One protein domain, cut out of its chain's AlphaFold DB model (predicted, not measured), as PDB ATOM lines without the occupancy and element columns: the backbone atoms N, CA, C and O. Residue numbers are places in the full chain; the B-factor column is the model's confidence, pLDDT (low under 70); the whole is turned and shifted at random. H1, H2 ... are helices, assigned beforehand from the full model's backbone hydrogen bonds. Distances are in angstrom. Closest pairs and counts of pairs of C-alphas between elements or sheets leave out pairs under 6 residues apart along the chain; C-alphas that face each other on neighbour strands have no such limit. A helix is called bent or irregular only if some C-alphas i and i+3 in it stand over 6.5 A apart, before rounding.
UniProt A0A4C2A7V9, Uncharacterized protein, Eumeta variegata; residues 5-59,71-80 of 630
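What this domain is: This is residues 5 to 59 and 71 to 80 of the 630 residues of an uncharacterized protein of Eumeta variegata (UniProt A0A4C2A7V9). A loose, staggered helical hairpin makes most of the model: H1 is followed by a long link that folds back, and H2 then starts beside residues 7 to 15 of H1 and slants away from it in the opposite sense. A short third helix, H3, lies near the other end of H1, after a cut, and residues 48 to 56 stick out at the far end of H2. The printed part has 65 residues with three named helices, in the order H1, H2, H3, and no named strand; the class is all helix. The whole is only just loose, close to extended, with a radius of gyration of the C-alphas of 16.2 A, and its outline is a rod spanning 53 by 20 by 14 A.

How they stand to each other: H1, residues 5 to 23, and H2, residues 35 to 50, form a helical hairpin, two touching helices that run opposite ways. Their closest C-alphas, those of Val 11 and Pro 35, are 5.1 A apart. Their lines stand at a steep tilt of 43 degrees. H1 touches H2 with residues 7 to 15 alone, and H2 touches H1 with residues 35 to 39 alone. H3, residues 71 to 80, is close to H1 but not clearly touching it: the closest C-alphas, those of Leu 22 and Ala 72, are 7.8 A apart. H1 and H3 run the same way at a steep tilt of 40 degrees. H2 and H3 are apart. In H1, H2 and H3 every O i to N i+4 pair is within hydrogen-bond range.

Where its parts are: H1 runs from Glu 5, with its C-alpha at (114.019, 141.545, 176.719), to Val 23, 26.6 A from first to last C-alpha. H2 begins at Pro 35, with its C-alpha at (126.114, 138.415, 184.033), and ends at Thr 50, a length of 22.5 A. H3 runs from Arg 71 to Ser 80, whose C-alpha is at (145.181, 127.716, 167.002), and is 14.0 A long. No helix is bent.

The domain as a whole: The two C-alphas farthest apart, those of Asp 55 and Ser 80, are 53.4 A from each other. The link from H1 to H2, with 11 residues between them, is long. Residues 60 to 70 are not printed, and C-alphas 59 and 71 are 28.7 A apart across the cut, which lies in the link from H2 to H3. Residues 48 to 56, of which 48 to 50 belong to H2, stand free; the body without them spans 47 by 21 by 14 A. The mean pLDDT of the printed part is 87.1, and it is under 70 at residues 54 to 59 and residue 72.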
ATOM      1  N   GLU A   5     113.063 141.170 177.772       95.25
ATOM      2  CA  GLU A   5     114.019 141.545 176.719       95.25
ATOM      3  C   GLU A   5     115.183 142.379 177.263       95.25
ATOM      4  O   GLU A   5     116.338 142.182 176.894       95.25
ATOM      5  N   SER A   6     114.884 143.312 178.172       95.62
ATOM      6  CA  SER A   6     115.891 144.160 178.813       95.62
ATOM      7  C   SER A   6     116.822 143.356 179.723       95.62
ATOM      8  O   SER A   6     117.958 143.778 179.912       95.62
ATOM      9  N   ALA A   7     116.370 142.223 180.271       94.50
ATOM     10  CA  ALA A   7     117.207 141.289 181.013       94.50
ATOM     11  C   ALA A   7     118.143 140.514 180.073       94.50
ATOM     12  O   ALA A   7     119.355 140.503 180.288       94.50
ATOM     13  N   VAL A   8     117.598 139.937 178.995       95.31
ATOM     14  CA  VAL A   8     118.365 139.172 177.995       95.31
ATOM     15  C   VAL A   8     119.427 140.047 177.324       95.31
ATOM     16  O   VAL A   8     120.596 139.665 177.286       95.31
ATOM     17  N   ARG A   9     119.065 141.256 176.867       97.06
ATOM     18  CA  ARG A   9     120.014 142.206 176.257       97.06
ATOM     19  C   ARG A   9     121.146 142.592 177.218       97.06
ATOM     20  O   ARG A   9     122.278 142.753 176.775       97.06
ATOM     21  N   LEU A  10     120.873 142.706 178.522       97.00
ATOM     22  CA  LEU A  10     121.887 143.048 179.524       97.00
ATOM     23  C   LEU A  10     122.848 141.881 179.822       97.00
ATOM     24  O   LEU A  10     124.058 142.094 179.934       97.00
ATOM     25  N   VAL A  11     122.326 140.654 179.911       96.31
ATOM     26  CA  VAL A  11     123.144 139.434 180.022       96.31
ATOM     27  C   VAL A  11     124.065 139.321 178.806       96.31
ATOM     28  O   VAL A  11     125.283 139.317 178.980       96.31
ATOM     29  N   GLN A  12     123.513 139.398 177.590       96.25
ATOM     30  CA  GLN A  12     124.288 139.351 176.346       96.25
ATOM     31  C   GLN A  12     125.330 140.477 176.245       96.25
ATOM     32  O   GLN A  12     126.438 140.243 175.773       96.25
ATOM     33  N   ALA A  13     125.015 141.700 176.686       97.06
ATOM     34  CA  ALA A  13     125.983 142.799 176.710       97.06
ATOM     35  C   ALA A  13     127.136 142.536 177.698       97.06
ATOM     36  O   ALA A  13     128.293 142.818 177.388       97.06
ATOM     37  N   THR A  14     126.833 141.946 178.858       96.69
ATOM     38  CA  THR A  14     127.840 141.571 179.865       96.69
ATOM     39  C   THR A  14     128.725 140.420 179.367       96.69
ATOM     40  O   THR A  14     129.938 140.438 179.563       96.69
ATOM     41  N   GLU A  15     128.145 139.448 178.661       95.19
ATOM     42  CA  GLU A  15     128.876 138.342 178.030       95.19
ATOM     43  C   GLU A  15     129.783 138.832 176.897       95.19
ATOM     44  O   GLU A  15     130.977 138.546 176.917       95.19
ATOM     45  N   ARG A  16     129.273 139.666 175.978       95.62
ATOM     46  CA  ARG A  16     130.084 140.295 174.917       95.62
ATOM     47  C   ARG A  16     131.232 141.134 175.485       95.62
ATOM     48  O   ARG A  16     132.311 141.145 174.900       95.62
ATOM     49  N   HIS A  17     131.035 141.807 176.623       95.62
ATOM     50  CA  HIS A  17     132.112 142.524 177.313       95.62
ATOM     51  C   HIS A  17     133.204 141.570 177.818       95.62
ATOM     52  O   HIS A  17     134.385 141.813 177.571       95.62
ATOM     53  N   ASN A  18     132.825 140.462 178.464       94.62
ATOM     54  CA  ASN A  18     133.772 139.436 178.909       94.62
ATOM     55  C   ASN A  18     134.523 138.785 177.735       94.62
ATOM     56  O   ASN A  18     135.722 138.535 177.840       94.62
ATOM     57  N   GLU A  19     133.840 138.527 176.617       93.31
ATOM     58  CA  GLU A  19     134.447 137.960 175.407       93.31
ATOM     59  C   GLU A  19     135.424 138.941 174.752       93.31
ATOM     60  O   GLU A  19     136.560 138.564 174.469       93.31
ATOM     61  N   ALA A  20     135.042 140.212 174.596       93.31
ATOM     62  CA  ALA A  20     135.941 141.255 174.110       93.31
ATOM     63  C   ALA A  20     137.171 141.410 175.021       93.31
ATOM     64  O   ALA A  20     138.296 141.454 174.531       93.31
ATOM     65  N   ALA A  21     136.979 141.414 176.344       92.62
ATOM     66  CA  ALA A  21     138.067 141.514 177.315       92.62
ATOM     67  C   ALA A  21     138.983 140.271 177.340       92.62
ATOM     68  O   ALA A  21     140.151 140.392 177.699       92.62
ATOM     69  N   LEU A  22     138.485 139.097 176.933       90.12
ATOM     70  CA  LEU A  22     139.266 137.861 176.787       90.12
ATOM     71  C   LEU A  22     140.008 137.769 175.438       90.12
ATOM     72  O   LEU A  22     140.994 137.045 175.333       90.12
ATOM     73  N   VAL A  23     139.556 138.502 174.415       91.75
ATOM     74  CA  VAL A  23     140.234 138.624 173.109       91.75
ATOM     75  C   VAL A  23     141.254 139.773 173.093       91.75
ATOM     76  O   VAL A  23     142.237 139.704 172.359       91.75
ATOM     77  N   ALA A  24     141.056 140.816 173.904       91.62
ATOM     78  CA  ALA A  24     141.835 142.058 173.859       91.62
ATOM     79  C   ALA A  24     143.304 141.958 174.329       91.62
ATOM     80  O   ALA A  24     144.056 142.911 174.129       91.62
ATOM     81  N   GLY A  25     143.741 140.853 174.942       86.44
ATOM     82  CA  GLY A  25     145.144 140.695 175.337       86.44
ATOM     83  C   GLY A  25     145.481 139.382 176.055       86.44
ATOM     84  O   GLY A  25     144.589 138.592 176.357       86.44
ATOM     85  N   PRO A  26     146.779 139.142 176.334       88.31
ATOM     86  CA  PRO A  26     147.246 137.989 177.109       88.31
ATOM     87  C   PRO A  26     147.041 138.160 178.626       88.31
ATOM     88  O   PRO A  26     147.015 137.169 179.353       88.31
ATOM     89  N   ASP A  27     146.903 139.403 179.104       87.81
ATOM     90  CA  ASP A  27     146.571 139.722 180.496       87.81
ATOM     91  C   ASP A  27     145.155 139.199 180.815       87.81
ATOM     92  O   ASP A  27     144.215 139.517 180.080       87.81
ATOM     93  N   PRO A  28     144.941 138.446 181.913       78.25
ATOM     94  CA  PRO A  28     143.604 137.999 182.284       78.25
ATOM     95  C   PRO A  28     142.694 139.213 182.548       78.25
ATOM     96  O   PRO A  28     143.109 140.146 183.249       78.25
ATOM     97  N   PRO A  29     141.450 139.227 182.029       80.44
ATOM     98  CA  PRO A  29     140.593 140.406 182.068       80.44
ATOM     99  C   PRO A  29     140.297 140.832 183.509       80.44
ATOM    100  O   PRO A  29     139.539 140.188 184.237       80.44
ATOM    101  N   ARG A  30     140.877 141.973 183.908       85.88
ATOM    102  CA  ARG A  30     140.829 142.528 185.279       85.88
ATOM    103  C   ARG A  30     139.409 142.808 185.787       85.88
ATOM    104  O   ARG A  30     139.211 143.013 186.983       85.88
ATOM    105  N   HIS A  31     138.434 142.825 184.880       89.75
ATOM    106  CA  HIS A  31     137.033 143.142 185.126       89.75
ATOM    107  C   HIS A  31     136.098 142.087 184.516       89.75
ATOM    108  O   HIS A  31     135.144 142.432 183.832       89.75
ATOM    109  N   TRP A  32     136.352 140.796 184.762       93.38
ATOM    110  CA  TRP A  32     135.376 139.749 184.437       93.38
ATOM    111  C   TRP A  32     134.060 139.985 185.198       93.38
ATOM    112  O   TRP A  32     133.993 139.849 186.425       93.38
ATOM    113  N   LEU A  33     133.005 140.355 184.475       95.31
ATOM    114  CA  LEU A  33     131.699 140.684 185.034       95.31
ATOM    115  C   LEU A  33     130.824 139.431 185.103       95.31
ATOM    116  O   LEU A  33     130.645 138.722 184.119       95.31
ATOM    117  N   ASN A  34     130.217 139.160 186.257       94.81
ATOM    118  CA  ASN A  34     129.226 138.090 186.353       94.81
ATOM    119  C   ASN A  34     127.881 138.578 185.756       94.81
ATOM    120  O   ASN A  34     127.305 139.519 186.315       94.81
ATOM    121  N   PRO A  35     127.347 137.962 184.678       94.19
ATOM    122  CA  PRO A  35     126.114 138.415 184.033       94.19
ATOM    123  C   PRO A  35     124.888 138.356 184.953       94.19
ATOM    124  O   PRO A  35     124.053 139.258 184.900       94.19
ATOM    125  N   SER A  36     124.796 137.376 185.863       93.06
ATOM    126  CA  SER A  36     123.677 137.317 186.815       93.06
ATOM    127  C   SER A  36     123.767 138.411 187.883       93.06
ATOM    128  O   SER A  36     122.741 138.952 188.288       93.06
ATOM    129  N   LYS A  37     124.983 138.817 188.278       94.31
ATOM    130  CA  LYS A  37     125.189 139.990 189.145       94.31
ATOM    131  C   LYS A  37     124.793 141.282 188.425       94.31
ATOM    132  O   LYS A  37     124.031 142.056 188.987       94.31
ATOM    133  N   SER A  38     125.264 141.476 187.190       95.69
ATOM    134  CA  SER A  38     124.929 142.633 186.341       95.69
ATOM    135  C   SER A  38     123.408 142.816 186.222       95.69
ATOM    136  O   SER A  38     122.870 143.896 186.473       95.69
ATOM    137  N   LEU A  39     122.695 141.714 185.963       95.12
ATOM    138  CA  LEU A  39     121.236 141.677 185.900       95.12
ATOM    139  C   LEU A  39     120.554 142.033 187.229       95.12
ATOM    140  O   LEU A  39     119.610 142.826 187.238       95.12
ATOM    141  N   VAL A  40     121.013 141.464 188.347       93.44
ATOM    142  CA  VAL A  40     120.455 141.750 189.680       93.44
ATOM    143  C   VAL A  40     120.704 143.203 190.090       93.44
ATOM    144  O   VAL A  40     119.784 143.842 190.600       93.44
ATOM    145  N   ASP A  41     121.891 143.752 189.828       95.06
ATOM    146  CA  ASP A  41     122.226 145.142 190.149       95.06
ATOM    147  C   ASP A  41     121.307 146.123 189.399       95.06
ATOM    148  O   ASP A  41     120.682 146.976 190.032       95.06
ATOM    149  N   HIS A  42     121.135 145.964 188.081       95.50
ATOM    150  CA  HIS A  42     120.230 146.817 187.296       95.50
ATOM    151  C   HIS A  42     118.746 146.607 187.636       95.50
ATOM    152  O   HIS A  42     117.955 147.553 187.579       95.50
ATOM    153  N   ALA A  43     118.335 145.393 188.020       92.69
ATOM    154  CA  ALA A  43     116.982 145.155 188.516       92.69
ATOM    155  C   ALA A  43     116.730 145.887 189.848       92.69
ATOM    156  O   ALA A  43     115.680 146.516 190.010       92.69
ATOM    157  N   LEU A  44     117.701 145.858 190.771       90.94
ATOM    158  CA  LEU A  44     117.650 146.566 192.055       90.94
ATOM    159  C   LEU A  44     117.701 148.089 191.884       90.94
ATOM    160  O   LEU A  44     116.928 148.787 192.537       90.94
ATOM    161  N   GLU A  45     118.548 148.604 190.993       94.00
ATOM    162  CA  GLU A  45     118.615 150.024 190.628       94.00
ATOM    163  C   GLU A  45     117.280 150.510 190.045       94.00
ATOM    164  O   GLU A  45     116.698 151.492 190.509       94.00
ATOM    165  N   ARG A  46     116.731 149.798 189.055       92.69
ATOM    166  CA  ARG A  46     115.451 150.175 188.439       92.69
ATOM    167  C   ARG A  46     114.284 150.054 189.425       92.69
ATOM    168  O   ARG A  46     113.301 150.787 189.298       92.69
ATOM    169  N   TRP A  47     114.378 149.167 190.415       89.50
ATOM    170  CA  TRP A  47     113.415 149.046 191.513       89.50
ATOM    171  C   TRP A  47     113.519 150.208 192.516       89.50
ATOM    172  O   TRP A  47     112.505 150.848 192.804       89.50
ATOM    173  N   SER A  48     114.723 150.555 192.983       91.00
ATOM    174  CA  SER A  48     114.929 151.672 193.918       91.00
ATOM    175  C   SER A  48     114.577 153.024 193.289       91.00
ATOM    176  O   SER A  48     113.893 153.833 193.923       91.00
ATOM    177  N   ASN A  49     114.934 153.230 192.018       93.75
ATOM    178  CA  ASN A  49     114.621 154.449 191.266       93.75
ATOM    179  C   ASN A  49     113.113 154.621 191.013       93.75
ATOM    180  O   ASN A  49     112.619 155.747 191.019       93.75
ATOM    181  N   THR A  50     112.355 153.528 190.854       89.94
ATOM    182  CA  THR A  50     110.884 153.587 190.717       89.94
ATOM    183  C   THR A  50     110.135 153.622 192.052       89.94
ATOM    184  O   THR A  50     108.918 153.787 192.053       89.94
ATOM    185  N   ARG A  51     110.833 153.486 193.195       89.62
ATOM    186  CA  ARG A  51     110.259 153.436 194.559       89.62
ATOM    187  C   ARG A  51     109.102 152.437 194.726       89.62
ATOM    188  O   ARG A  51     108.278 152.587 195.628       89.62
ATOM    189  N   MET A  52     109.046 151.411 193.875       80.31
ATOM    190  CA  MET A  52     108.035 150.362 193.959       80.31
ATOM    191  C   MET A  52     108.133 149.662 195.313       80.31
ATOM    192  O   MET A  52     109.218 149.275 195.748       80.31
ATOM    193  N   ARG A  53     106.999 149.476 195.991       80.94
ATOM    194  CA  ARG A  53     106.970 148.744 197.263       80.94
ATOM    195  C   ARG A  53     107.373 147.282 197.009       80.94
ATOM    196  O   ARG A  53     107.119 146.749 195.929       80.94
ATOM    197  N   ALA A  54     108.022 146.642 197.984       68.88
ATOM    198  CA  ALA A  54     108.488 145.251 197.859       68.88
ATOM    199  C   ALA A  54     107.334 144.231 197.753       68.88
ATOM    200  O   ALA A  54     107.548 143.072 197.421       68.88
ATOM    201  N   ASP A  55     106.115 144.691 198.013       68.88
ATOM    202  CA  ASP A  55     104.840 143.980 198.026       68.88
ATOM    203  C   ASP A  55     104.625 143.077 196.785       68.88
ATOM    204  O   ASP A  55     104.004 142.026 196.907       68.88
ATOM    205  N   ASN A  56     105.203 143.441 195.627       59.06
ATOM    206  CA  ASN A  56     105.098 142.715 194.350       59.06
ATOM    207  C   ASN A  56     106.458 142.179 193.819       59.06
ATOM    208  O   ASN A  56     106.703 142.206 192.610       59.06
ATOM    209  N   THR A  57     107.391 141.726 194.668       59.62
ATOM    210  CA  THR A  57     108.677 141.164 194.190       59.62
ATOM    211  C   THR A  57     108.539 139.756 193.596       59.62
ATOM    212  O   THR A  57     108.650 138.757 194.308       59.62
ATOM    213  N   SER A  58     108.393 139.665 192.273       65.69
ATOM    214  CA  SER A  58     108.604 138.423 191.519       65.69
ATOM    215  C   SER A  58     110.091 138.038 191.507       65.69
ATOM    216  O   SER A  58     110.916 138.778 190.965       65.69
ATOM    217  N   VAL A  59     110.446 136.878 192.064       64.25
ATOM    218  CA  VAL A  59     111.814 136.337 191.988       64.25
ATOM    219  C   VAL A  59     111.985 135.578 190.673       64.25
ATOM    220  O   VAL A  59     111.327 134.565 190.456       64.25
ATOM    221  N   ARG A  71     133.829 128.252 176.482       71.19
ATOM    222  CA  ARG A  71     133.809 128.908 175.158       71.19
ATOM    223  C   ARG A  71     135.182 129.462 174.754       71.19
ATOM    224  O   ARG A  71     135.568 129.363 173.598       71.19
ATOM    225  N   ALA A  72     135.977 129.927 175.721       68.44
ATOM    226  CA  ALA A  72     137.366 130.362 175.540       68.44
ATOM    227  C   ALA A  72     138.371 129.244 175.172       68.44
ATOM    228  O   ALA A  72     139.446 129.533 174.651       68.44
ATOM    229  N   ALA A  73     138.083 127.973 175.452       75.75
ATOM    230  CA  ALA A  73     138.829 126.822 174.939       75.75
ATOM    231  C   ALA A  73     138.408 126.480 173.500       75.75
ATOM    232  O   ALA A  73     139.278 126.269 172.664       75.75
ATOM    233  N   VAL A  74     137.108 126.532 173.180       79.25
ATOM    234  CA  VAL A  74     136.603 126.351 171.800       79.25
ATOM    235  C   VAL A  74     137.113 127.464 170.873       79.25
ATOM    236  O   VAL A  74     137.567 127.194 169.764       79.25
ATOM    237  N   LEU A  75     137.112 128.714 171.346       74.25
ATOM    238  CA  LEU A  75     137.688 129.855 170.634       74.25
ATOM    239  C   LEU A  75     139.206 129.714 170.475       74.25
ATOM    240  O   LEU A  75     139.694 129.901 169.367       74.25
ATOM    241  N   ARG A  76     139.948 129.310 171.521       78.06
ATOM    242  CA  ARG A  76     141.394 129.040 171.399       78.06
ATOM    243  C   ARG A  76     141.711 127.890 170.448       78.06
ATOM    244  O   ARG A  76     142.679 127.999 169.713       78.06
ATOM    245  N   ALA A  77     140.898 126.833 170.413       78.94
ATOM    246  CA  ALA A  77     141.044 125.756 169.435       78.94
ATOM    247  C   ALA A  77     140.804 126.261 168.002       78.94
ATOM    248  O   ALA A  77     141.563 125.929 167.097       78.94
ATOM    249  N   ARG A  78     139.803 127.128 167.791       80.94
ATOM    250  CA  ARG A  78     139.558 127.769 166.487       80.94
ATOM    251  C   ARG A  78     140.647 128.768 166.082       80.94
ATOM    252  O   ARG A  78     140.922 128.882 164.891       80.94
ATOM    253  N   THR A  79     141.278 129.480 167.018       77.19
ATOM    254  CA  THR A  79     142.398 130.379 166.686       77.19
ATOM    255  C   THR A  79     143.713 129.634 166.483       77.19
ATOM    256  O   THR A  79     144.467 130.032 165.600       77.19
ATOM    257  N   SER A  80     143.980 128.541 167.209       75.44
ATOM    258  CA  SER A  80     145.181 127.716 167.002       75.44
ATOM    259  C   SER A  80     145.088 126.781 165.792       75.44
ATOM    260  O   SER A  80     146.117 126.475 165.197       75.44
TER     261      SER A  80